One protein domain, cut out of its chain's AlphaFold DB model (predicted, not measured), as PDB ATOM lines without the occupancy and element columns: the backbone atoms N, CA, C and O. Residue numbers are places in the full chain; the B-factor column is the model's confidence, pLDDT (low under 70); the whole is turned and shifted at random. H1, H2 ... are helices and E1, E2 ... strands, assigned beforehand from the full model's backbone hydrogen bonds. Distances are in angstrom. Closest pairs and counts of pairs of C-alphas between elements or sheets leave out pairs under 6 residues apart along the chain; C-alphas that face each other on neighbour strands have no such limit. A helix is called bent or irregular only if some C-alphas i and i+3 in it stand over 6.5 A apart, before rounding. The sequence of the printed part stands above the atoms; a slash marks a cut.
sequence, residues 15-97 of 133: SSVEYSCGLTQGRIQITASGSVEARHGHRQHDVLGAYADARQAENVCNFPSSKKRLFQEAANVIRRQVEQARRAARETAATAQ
ATOM      1  N   SER A  15      35.134  25.252 -35.336       90.06
ATOM      2  CA  SER A  15      35.498  25.060 -36.739       90.06
ATOM      3  C   SER A  15      36.058  26.341 -37.371       90.06
ATOM      4  O   SER A  15      37.081  26.271 -38.062       90.06
ATOM      5  N   SER A  16      35.458  27.504 -37.093       90.00
ATOM      6  CA  SER A  16      35.897  28.800 -37.628       90.00
ATOM      7  C   SER A  16      35.615  29.977 -36.685       90.00
ATOM      8  O   SER A  16      34.728  29.939 -35.832       90.00
ATOM      9  N   VAL A  17      36.405  31.045 -36.853       93.31
ATOM     10  CA  VAL A  17      36.234  32.333 -36.163       93.31
ATOM     11  C   VAL A  17      36.306  33.451 -37.197       93.31
ATOM     12  O   VAL A  17      37.389  33.832 -37.663       93.31
ATOM     13  N   GLU A  18      35.153  34.003 -37.548       92.94
ATOM     14  CA  GLU A  18      35.021  35.089 -38.512       92.94
ATOM     15  C   GLU A  18      34.991  36.443 -37.811       92.94
ATOM     16  O   GLU A  18      34.360  36.620 -36.772       92.94
ATOM     17  N   TYR A  19      35.676  37.417 -38.403       93.88
ATOM     18  CA  TYR A  19      35.648  38.807 -37.969       93.88
ATOM     19  C   TYR A  19      35.268  39.665 -39.168       93.88
ATOM     20  O   TYR A  19      35.964  39.639 -40.183       93.88
ATOM     21  N   SER A  20      34.207  40.455 -39.038       91.56
ATOM     22  CA  SER A  20      33.856  41.472 -40.024       91.56
ATOM     23  C   SER A  20      33.518  42.787 -39.333       91.56
ATOM     24  O   SER A  20      32.937  42.817 -38.252       91.56
ATOM     25  N   CYS A  21      33.917  43.902 -39.940       90.75
ATOM     26  CA  CYS A  21      33.628  45.233 -39.421       90.75
ATOM     27  C   CYS A  21      33.218  46.141 -40.577       90.75
ATOM     28  O   CYS A  21      34.046  46.472 -41.424       90.75
ATOM     29  N   GLY A  22      31.946  46.533 -40.599       87.94
ATOM     30  CA  GLY A  22      31.420  47.550 -41.501       87.94
ATOM     31  C   GLY A  22      31.605  48.965 -40.947       87.94
ATOM     32  O   GLY A  22      32.265  49.183 -39.926       87.94
ATOM     33  N   LEU A  23      30.985  49.939 -41.618       85.38
ATOM     34  CA  LEU A  23      31.063  51.365 -41.269       85.38
ATOM     35  C   LEU A  23      30.518  51.672 -39.866       85.38
ATOM     36  O   LEU A  23      31.113  52.459 -39.137       85.38
ATOM     37  N   THR A  24      29.412  51.037 -39.473       85.62
ATOM     38  CA  THR A  24      28.702  51.354 -38.222       85.62
ATOM     39  C   THR A  24      28.774  50.243 -37.181       85.62
ATOM     40  O   THR A  24      28.782  50.533 -35.983       85.62
ATOM     41  N   GLN A  25      28.825  48.982 -37.613       87.75
ATOM     42  CA  GLN A  25      28.843  47.804 -36.750       87.75
ATOM     43  C   GLN A  25      29.837  46.765 -37.271       87.75
ATOM     44  O   GLN A  25      30.059  46.636 -38.478       87.75
ATOM     45  N   GLY A  26      30.394  45.988 -36.352       90.06
ATOM     46  CA  GLY A  26      31.123  44.766 -36.641       90.06
ATOM     47  C   GLY A  26      30.556  43.581 -35.875       90.06
ATOM     48  O   GLY A  26      29.723  43.733 -34.979       90.06
ATOM     49  N   ARG A  27      31.006  42.390 -36.255       91.62
ATOM     50  CA  ARG A  27      30.634  41.135 -35.616       91.62
ATOM     51  C   ARG A  27      31.803  40.161 -35.567       91.62
ATOM     52  O   ARG A  27      32.649  40.139 -36.463       91.62
ATOM     53  N   ILE A  28      31.825  39.352 -34.516       93.06
ATOM     54  CA  ILE A  28      32.599  38.113 -34.446       93.06
ATOM     55  C   ILE A  28      31.600  36.966 -34.512       93.06
ATOM     56  O   ILE A  28      30.663  36.949 -33.719       93.06
ATOM     57  N   GLN A  29      31.794  36.029 -35.430       90.75
ATOM     58  CA  GLN A  29      30.986  34.816 -35.519       90.75
ATOM     59  C   GLN A  29      31.872  33.603 -35.249       90.75
ATOM     60  O   GLN A  29      32.937  33.459 -35.849       90.75
ATOM     61  N   ILE A  30      31.438  32.755 -34.322       90.69
ATOM     62  CA  ILE A  30      32.103  31.496 -33.989       90.69
ATOM     63  C   ILE A  30      31.263  30.372 -34.584       90.69
ATOM     64  O   ILE A  30      30.071  30.281 -34.308       90.69
ATOM     65  N   THR A  31      31.858  29.500 -35.383       88.94
ATOM     66  CA  THR A  31      31.192  28.269 -35.817       88.94
ATOM     67  C   THR A  31      31.825  27.106 -35.071       88.94
ATOM     68  O   THR A  31      33.047  27.018 -34.977       88.94
ATOM     69  N   ALA A  32      30.999  26.232 -34.506       85.88
ATOM     70  CA  ALA A  32      31.426  25.029 -33.803       85.88
ATOM     71  C   ALA A  32      30.445  23.885 -34.076       85.88
ATOM     72  O   ALA A  32      29.277  24.133 -34.401       85.88
ATOM     73  N   SER A  33      30.898  22.644 -33.925       71.56
ATOM     74  CA  SER A  33      30.074  21.436 -34.064       71.56
ATOM     75  C   SER A  33      28.803  21.531 -33.202       71.56
ATOM     76  O   SER A  33      28.875  21.810 -32.008       71.56
ATOM     77  N   GLY A  34      27.617  21.360 -33.801       62.06
ATOM     78  CA  GLY A  34      26.328  21.513 -33.099       62.06
ATOM     79  C   GLY A  34      25.815  22.958 -32.958       62.06
ATOM     80  O   GLY A  34      24.795  23.192 -32.305       62.06
ATOM     81  N   SER A  35      26.480  23.937 -33.579       57.84
ATOM     82  CA  SER A  35      25.976  25.313 -33.683       57.84
ATOM     83  C   SER A  35      25.029  25.457 -34.871       57.84
ATOM     84  O   SER A  35      25.338  25.023 -35.978       57.84
ATOM     85  N   VAL A  36      23.886  26.112 -34.662       55.34
ATOM     86  CA  VAL A  36      23.059  26.592 -35.775       55.34
ATOM     87  C   VAL A  36      23.786  27.789 -36.377       55.34
ATOM     88  O   VAL A  36      23.868  28.841 -35.746       55.34
ATOM     89  N   GLU A  37      24.355  27.630 -37.572       52.34
ATOM     90  CA  GLU A  37      24.891  28.765 -38.320       52.34
ATOM     91  C   GLU A  37      23.766  29.768 -38.585       52.34
ATOM     92  O   GLU A  37      22.676  29.397 -39.033       52.34
ATOM     93  N   ALA A  38      24.029  31.053 -38.329       50.25
ATOM     94  CA  ALA A  38      23.170  32.115 -38.825       50.25
ATOM     95  C   ALA A  38      23.157  31.996 -40.353       50.25
ATOM     96  O   ALA A  38      24.153  32.312 -41.007       50.25
ATOM     97  N   ARG A  39      22.069  31.451 -40.910       47.78
ATOM     98  CA  ARG A  39      21.966  31.122 -42.333       47.78
ATOM     99  C   ARG A  39      22.286  32.365 -43.162       47.78
ATOM    100  O   ARG A  39      21.472  33.278 -43.252       47.78
ATOM    101  N   HIS A  40      23.441  32.374 -43.826       46.38
ATOM    102  CA  HIS A  40      23.682  33.238 -44.979       46.38
ATOM    103  C   HIS A  40      22.877  32.672 -46.153       46.38
ATOM    104  O   HIS A  40      23.381  31.965 -47.019       46.38
ATOM    105  N   GLY A  41      21.566  32.903 -46.133       39.56
ATOM    106  CA  GLY A  41      20.709  32.581 -47.260       39.56
ATOM    107  C   GLY A  41      20.778  33.703 -48.285       39.56
ATOM    108  O   GLY A  41      20.443  34.837 -47.959       39.56
ATOM    109  N   HIS A  42      21.147  33.369 -49.522       40.47
ATOM    110  CA  HIS A  42      20.963  34.151 -50.750       40.47
ATOM    111  C   HIS A  42      19.485  34.537 -51.009       40.47
ATOM    112  O   HIS A  42      18.915  34.216 -52.048       40.47
ATOM    113  N   ARG A  43      18.816  35.219 -50.078       45.38
ATOM    114  CA  ARG A  43      17.563  35.928 -50.339       45.38
ATOM    115  C   ARG A  43      17.883  37.405 -50.337       45.38
ATOM    116  O   ARG A  43      17.939  38.059 -49.306       45.38
ATOM    117  N   GLN A  44      18.108  37.896 -51.546       49.03
ATOM    118  CA  GLN A  44      18.484  39.256 -51.922       49.03
ATOM    119  C   GLN A  44      17.462  40.343 -51.517       49.03
ATOM    120  O   GLN A  44      17.541  41.451 -52.031       49.03
ATOM    121  N   HIS A  45      16.492  40.057 -50.637       44.41
ATOM    122  CA  HIS A  45      15.300  40.892 -50.475       44.41
ATOM    123  C   HIS A  45      15.007  41.391 -49.054       44.41
ATOM    124  O   HIS A  45      14.098  42.199 -48.898       44.41
ATOM    125  N   ASP A  46      15.758  40.979 -48.025       55.62
ATOM    126  CA  ASP A  46      15.579  41.548 -46.680       55.62
ATOM    127  C   ASP A  46      16.898  41.658 -45.904       55.62
ATOM    128  O   ASP A  46      17.293  40.798 -45.114       55.62
ATOM    129  N   VAL A  47      17.600  42.760 -46.160       55.06
ATOM    130  CA  VAL A  47      18.825  43.132 -45.447       55.06
ATOM    131  C   VAL A  47      18.532  43.325 -43.955       55.06
ATOM    132  O   VAL A  47      19.350  42.950 -43.119       55.06
ATOM    133  N   LEU A  48      17.357  43.858 -43.601       57.44
ATOM    134  CA  LEU A  48      16.992  44.170 -42.221       57.44
ATOM    135  C   LEU A  48      16.751  42.891 -41.400       57.44
ATOM    136  O   LEU A  48      17.255  42.783 -40.280       57.44
ATOM    137  N   GLY A  49      16.064  41.906 -41.985       57.50
ATOM    138  CA  GLY A  49      15.854  40.577 -41.405       57.50
ATOM    139  C   GLY A  49      17.159  39.816 -41.167       57.50
ATOM    140  O   GLY A  49      17.390  39.319 -40.067       57.50
ATOM    141  N   ALA A  50      18.090  39.833 -42.128       57.22
ATOM    142  CA  ALA A  50      19.402  39.198 -41.957       57.22
ATOM    143  C   ALA A  50      20.226  39.820 -40.807       57.22
ATOM    144  O   ALA A  50      20.919  39.110 -40.071       57.22
ATOM    145  N   TYR A  51      20.130  41.140 -40.607       55.09
ATOM    146  CA  TYR A  51      20.729  41.815 -39.450       55.09
ATOM    147  C   TYR A  51      20.032  41.454 -38.129       55.09
ATOM    148  O   TYR A  51      20.704  41.334 -37.102       55.09
ATOM    149  N   ALA A  52      18.708  41.287 -38.130       56.44
ATOM    150  CA  ALA A  52      17.943  40.881 -36.951       56.44
ATOM    151  C   ALA A  52      18.227  39.423 -36.544       56.44
ATOM    152  O   ALA A  52      18.356  39.136 -35.354       56.44
ATOM    153  N   ASP A  53      18.418  38.524 -37.508       58.31
ATOM    154  CA  ASP A  53      18.765  37.121 -37.266       58.31
ATOM    155  C   ASP A  53      20.199  36.976 -36.740       58.31
ATOM    156  O   ASP A  53      20.447  36.264 -35.766       58.31
ATOM    157  N   ALA A  54      21.153  37.734 -37.295       56.75
ATOM    158  CA  ALA A  54      22.528  37.782 -36.788       56.75
ATOM    159  C   ALA A  54      22.633  38.394 -35.377       56.75
ATOM    160  O   ALA A  54      23.608  38.152 -34.667       56.75
ATOM    161  N   ARG A  55      21.646  39.189 -34.950       54.53
ATOM    162  CA  ARG A  55      21.538  39.669 -33.563       54.53
ATOM    163  C   ARG A  55      21.025  38.608 -32.596       54.53
ATOM    164  O   ARG A  55      21.269  38.738 -31.401       54.53
ATOM    165  N   GLN A  56      20.325  37.598 -33.100       58.06
ATOM    166  CA  GLN A  56      19.721  36.530 -32.303       58.06
ATOM    167  C   GLN A  56      20.545  35.238 -32.307       58.06
ATOM    168  O   GLN A  56      20.317  34.362 -31.474       58.06
ATOM    169  N   ALA A  57      21.517  35.121 -33.209       66.75
ATOM    170  CA  ALA A  57      22.412  33.981 -33.268       66.75
ATOM    171  C   ALA A  57      23.321  33.927 -32.024       66.75
ATOM    172  O   ALA A  57      24.123  34.826 -31.775       66.75
ATOM    173  N   GLU A  58      23.208  32.845 -31.248       68.69
ATOM    174  CA  GLU A  58      23.947  32.633 -29.987       68.69
ATOM    175  C   GLU A  58      25.472  32.637 -30.160       68.69
ATOM    176  O   GLU A  58      26.218  32.767 -29.194       68.69
ATOM    177  N   ASN A  59      25.930  32.469 -31.395       85.00
ATOM    178  CA  ASN A  59      27.323  32.375 -31.782       85.00
ATOM    179  C   ASN A  59      27.854  33.648 -32.468       85.00
ATOM    180  O   ASN A  59      28.955  33.629 -33.021       85.00
ATOM    181  N   VAL A  60      27.090  34.747 -32.437       86.50
ATOM    182  CA  VAL A  60      27.476  36.045 -33.002       86.50
ATOM    183  C   VAL A  60      27.590  37.099 -31.900       86.50
ATOM    184  O   VAL A  60      26.643  37.393 -31.176       86.50
ATOM    185  N   CYS A  61      28.757  37.730 -31.808       88.00
ATOM    186  CA  CYS A  61      29.004  38.872 -30.939       88.00
ATOM    187  C   CYS A  61      29.076  40.153 -31.777       88.00
ATOM    188  O   CYS A  61      30.037  40.359 -32.518       88.00
ATOM    189  N   ASN A  62      28.063  41.015 -31.662       90.00
ATOM    190  CA  ASN A  62      28.013  42.301 -32.359       90.00
ATOM    191  C   ASN A  62      28.691  43.404 -31.532       90.00
ATOM    192  O   ASN A  62      28.550  43.452 -30.310       90.00
ATOM    193  N   PHE A  63      29.391  44.323 -32.198       91.38
ATOM    194  CA  PHE A  63      30.092  45.434 -31.554       91.38
ATOM    195  C   PHE A  63      30.064  46.710 -32.412       91.38
ATOM    196  O   PHE A  63      30.011  46.634 -33.640       91.38
ATOM    197  N   PRO A  64      30.126  47.910 -31.803       93.25
ATOM    198  CA  PRO A  64      30.215  49.155 -32.560       93.25
ATOM    199  C   PRO A  64      31.591  49.298 -33.219       93.25
ATOM    200  O   PRO A  64      32.612  48.988 -32.599       93.25
ATOM    201  N   SER A  65      31.648  49.857 -34.432       91.50
ATOM    202  CA  SER A  65      32.912  50.029 -35.171       91.50
ATOM    203  C   SER A  65      33.951  50.888 -34.432       91.50
ATOM    204  O   SER A  65      35.148  50.734 -34.662       91.50
ATOM    205  N   SER A  66      33.541  51.717 -33.464       94.00
ATOM    206  CA  SER A  66      34.461  52.443 -32.573       94.00
ATOM    207  C   SER A  66      35.368  51.525 -31.741       94.00
ATOM    208  O   SER A  66      36.462  51.923 -31.353       94.00
ATOM    209  N   LYS A  67      34.957  50.271 -31.501       95.00
ATOM    210  CA  LYS A  67      35.733  49.257 -30.769       95.00
ATOM    211  C   LYS A  67      36.445  48.260 -31.691       95.00
ATOM    212  O   LYS A  67      36.909  47.224 -31.216       95.00
ATOM    213  N   LYS A  68      36.579  48.572 -32.989       94.25
ATOM    214  CA  LYS A  68      37.186  47.703 -34.015       94.25
ATOM    215  C   LYS A  68      38.475  47.026 -33.546       94.25
ATOM    216  O   LYS A  68      38.578  45.807 -33.649       94.25
ATOM    217  N   ARG A  69      39.427  47.805 -33.011       95.69
ATOM    218  CA  ARG A  69      40.749  47.313 -32.584       95.69
ATOM    219  C   ARG A  69      40.647  46.262 -31.478       95.69
ATOM    220  O   ARG A  69      41.258  45.208 -31.593       95.69
ATOM    221  N   LEU A  70      39.830  46.532 -30.460       96.75
ATOM    222  CA  LEU A  70      39.625  45.636 -29.320       96.75
ATOM    223  C   LEU A  70      39.044  44.288 -29.767       96.75
ATOM    224  O   LEU A  70      39.533  43.232 -29.382       96.75
ATOM    225  N   PHE A  71      38.015  44.318 -30.615       95.88
ATOM    226  CA  PHE A  71      37.368  43.092 -31.088       95.88
ATOM    227  C   PHE A  71      38.206  42.341 -32.127       95.88
ATOM    228  O   PHE A  71      38.151  41.117 -32.192       95.88
ATOM    229  N   GLN A  72      39.022  43.046 -32.912       95.38
ATOM    230  CA  GLN A  72      39.989  42.405 -33.800       95.38
ATOM    231  C   GLN A  72      41.041  41.634 -32.994       95.38
ATOM    232  O   GLN A  72      41.357  40.492 -33.321       95.38
ATOM    233  N   GLU A  73      41.550  42.234 -31.918       97.38
ATOM    234  CA  GLU A  73      42.478  41.575 -31.003       97.38
ATOM    235  C   GLU A  73      41.830  40.374 -30.306       97.38
ATOM    236  O   GLU A  73      42.413  39.291 -30.299       97.38
ATOM    237  N   ALA A  74      40.593  40.520 -29.819       95.88
ATOM    238  CA  ALA A  74      39.835  39.415 -29.240       95.88
ATOM    239  C   ALA A  74      39.678  38.246 -30.230       95.88
ATOM    240  O   ALA A  74      39.976  37.105 -29.885       95.88
ATOM    241  N   ALA A  75      39.300  38.520 -31.485       95.50
ATOM    242  CA  ALA A  75      39.210  37.494 -32.524       95.50
ATOM    243  C   ALA A  75      40.559  36.791 -32.764       95.50
ATOM    244  O   ALA A  75      40.602  35.573 -32.927       95.50
ATOM    245  N   ASN A  76      41.670  37.533 -32.743       96.69
ATOM    246  CA  ASN A  76      43.011  36.966 -32.899       96.69
ATOM    247  C   ASN A  76      43.427  36.101 -31.703       96.69
ATOM    248  O   ASN A  76      44.069  35.070 -31.889       96.69
ATOM    249  N   VAL A  77      43.066  36.491 -30.479       97.00
ATOM    250  CA  VAL A  77      43.274  35.658 -29.286       97.00
ATOM    251  C   VAL A  77      42.500  34.350 -29.418       97.00
ATOM    252  O   VAL A  77      43.098  33.290 -29.259       97.00
ATOM    253  N   ILE A  78      41.217  34.403 -29.784       94.88
ATOM    254  CA  ILE A  78      40.393  33.198 -29.957       94.88
ATOM    255  C   ILE A  78      41.007  32.282 -31.023       94.88
ATOM    256  O   ILE A  78      41.182  31.095 -30.769       94.88
ATOM    257  N   ARG A  79      41.407  32.820 -32.184       95.44
ATOM    258  CA  ARG A  79      42.059  32.033 -33.247       95.44
ATOM    259  C   ARG A  79      43.330  31.339 -32.768       95.44
ATOM    260  O   ARG A  79      43.491  30.151 -33.023       95.44
ATOM    261  N   ARG A  80      44.192  32.049 -32.032       96.62
ATOM    262  CA  ARG A  80      45.409  31.456 -31.453       96.62
ATOM    263  C   ARG A  80      45.082  30.304 -30.505       96.62
ATOM    264  O   ARG A  80      45.713  29.260 -30.608       96.62
ATOM    265  N   GLN A  81      44.081  30.463 -29.641       96.00
ATOM    266  CA  GLN A  81      43.663  29.397 -28.723       96.00
ATOM    267  C   GLN A  81      43.105  28.179 -29.470       96.00
ATOM    268  O   GLN A  81      43.446  27.046 -29.141       96.00
ATOM    269  N   VAL A  82      42.305  28.400 -30.517       94.69
ATOM    270  CA  VAL A  82      41.776  27.322 -31.370       94.69
ATOM    271  C   VAL A  82      42.907  26.570 -32.072       94.69
ATOM    272  O   VAL A  82      42.919  25.341 -32.095       94.69
ATOM    273  N   GLU A  83      43.892  27.281 -32.622       94.06
ATOM    274  CA  GLU A  83      45.056  26.655 -33.252       94.06
ATOM    275  C   GLU A  83      45.892  25.850 -32.257       94.06
ATOM    276  O   GLU A  83      46.308  24.736 -32.575       94.06
ATOM    277  N   GLN A  84      46.118  26.383 -31.056       94.25
ATOM    278  CA  GLN A  84      46.840  25.682 -29.994       94.25
ATOM    279  C   GLN A  84      46.107  24.412 -29.555       94.25
ATOM    280  O   GLN A  84      46.723  23.351 -29.509       94.25
ATOM    281  N   ALA A  85      44.794  24.488 -29.323       91.25
ATOM    282  CA  ALA A  85      43.983  23.326 -28.969       91.25
ATOM    283  C   ALA A  85      44.024  22.246 -30.063       91.25
ATOM    284  O   ALA A  85      44.233  21.071 -29.775       91.25
ATOM    285  N   ARG A  86      43.924  22.640 -31.340       89.38
ATOM    286  CA  ARG A  86      44.028  21.704 -32.470       89.38
ATOM    287  C   ARG A  86      45.409  21.068 -32.598       89.38
ATOM    288  O   ARG A  86      45.498  19.906 -32.988       89.38
ATOM    289  N   ARG A  87      46.484  21.811 -32.315       90.25
ATOM    290  CA  ARG A  87      47.848  21.258 -32.294       90.25
ATOM    291  C   ARG A  87      47.998  20.237 -31.173       90.25
ATOM    292  O   ARG A  87      48.388  19.116 -31.465       90.25
ATOM    293  N   ALA A  88      47.574  20.576 -29.958       87.19
ATOM    294  CA  ALA A  88      47.603  19.657 -28.821       87.19
ATOM    295  C   ALA A  88      46.781  18.378 -29.084       87.19
ATOM    296  O   ALA A  88      47.243  17.269 -28.811       87.19
ATOM    297  N   ALA A  89      45.596  18.509 -29.692       83.62
ATOM    298  CA  ALA A  89      44.772  17.367 -30.083       83.62
ATOM    299  C   ALA A  89      45.455  16.492 -31.153       83.62
ATOM    300  O   ALA A  89      45.427  15.266 -31.062       83.62
ATOM    301  N   ARG A  90      46.117  17.104 -32.145       82.19
ATOM    302  CA  ARG A  90      46.894  16.375 -33.166       82.19
ATOM    303  C   ARG A  90      48.131  15.694 -32.595       82.19
ATOM    304  O   ARG A  90      48.425  14.582 -33.008       82.19
ATOM    305  N   GLU A  91      48.835  16.328 -31.665       80.56
ATOM    306  CA  GLU A  91      49.994  15.742 -30.983       80.56
ATOM    307  C   GLU A  91      49.571  14.528 -30.148       80.56
ATOM    308  O   GLU A  91      50.177  13.465 -30.262       80.56
ATOM    309  N   THR A  92      48.457  14.641 -29.418       74.00
ATOM    310  CA  THR A  92      47.874  13.522 -28.660       74.00
ATOM    311  C   THR A  92      47.441  12.383 -29.591       74.00
ATOM    312  O   THR A  92      47.729  11.216 -29.326       74.00
ATOM    313  N   ALA A  93      46.806  12.705 -30.724       70.88
ATOM    314  CA  ALA A  93      46.405  11.716 -31.723       70.88
ATOM    315  C   ALA A  93      47.605  11.051 -32.423       70.88
ATOM    316  O   ALA A  93      47.554   9.857 -32.701       70.88
ATOM    317  N   ALA A  94      48.695  11.785 -32.668       64.81
ATOM    318  CA  ALA A  94      49.917  11.244 -33.263       64.81
ATOM    319  C   ALA A  94      50.632  10.259 -32.324       64.81
ATOM    320  O   ALA A  94      51.157   9.252 -32.786       64.81
ATOM    321  N   THR A  95      50.597  10.490 -31.008       60.12
ATOM    322  CA  THR A  95      51.088   9.512 -30.017       60.12
ATOM    323  C   THR A  95      50.148   8.328 -29.790       60.12
ATOM    324  O   THR A  95      50.573   7.316 -29.239       60.12
ATOM    325  N   ALA A  96      48.878   8.454 -30.186       58.38
ATOM    326  CA  ALA A  96      47.848   7.429 -30.020       58.38
ATOM    327  C   ALA A  96      47.596   6.599 -31.289       58.38
ATOM    328  O   ALA A  96      46.798   5.660 -31.244       58.38
ATOM    329  N   GLN A  97      48.257   6.907 -32.413       57.25
ATOM    330  CA  GLN A  97      48.302   5.947 -33.509       57.25
ATOM    331  C   GLN A  97      49.008   4.694 -32.984       57.25
ATOM    332  O   GLN A  97      50.086   4.820 -32.398       57.25
TER     333      GLN A  97
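AT A GLANCE: This is residues 15 to 97 of the 133 residues of the protein "SHOCT domain-containing protein" of Firmicutes bacterium (UniProt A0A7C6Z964). A small antiparallel sheet, E1, E2, E3 in order, has the long helix H2 along one face, making two layers; residues 83 to 96 of H2 stick out as an arm. The short helix H1 only grazes the sheet. The 83 printed residues, with named elements E1, E2, H1, E3, H2 along the chain, are mixed, helices and strands; the whole is loose, radius of gyration of the C-alphas 15.9 A, spanning 51 by 29 by 18 A.

HOW THE PARTS SIT: The inner strand E2, residues 25 to 32, forms a hairpin with E1, residues 15 to 21; N 18 and O 29 are 2.8 A apart, within hydrogen-bond range. E3, residues 60 to 64, is antiparallel to E2, with N 28 and O 61 within range at 2.9 A. H2, residues 65 to 96, runs along the strands over E1 and E2, its height over the sheet 9.7 A; the closest C-alphas of E2 and H2, Gln 25 and Ser 65, are 4.9 A apart. H2 is irregular, C-alphas 66 and 69 being 8.1 A apart, with 26 of 28 O i to N i+4 pairs within range; in H1, residues 47 to 56, every such pair is. H1 is apart from H2.

IN THESE COORDINATES: E1, 20.4 A long, begins at C-alpha 15 (35.498, 25.060, -36.739). E2 measures 23.1 A, H1 14.7 A and E3 13.4 A. H2, 45.4 A, ends at C-alpha 96 (47.848, 7.429, -30.020).

THE WHOLE: The printed part has no cut. The link E2 to H1 is long, 14 residues. Residues 34 to 58 and 94 to 97 have pLDDT under 70.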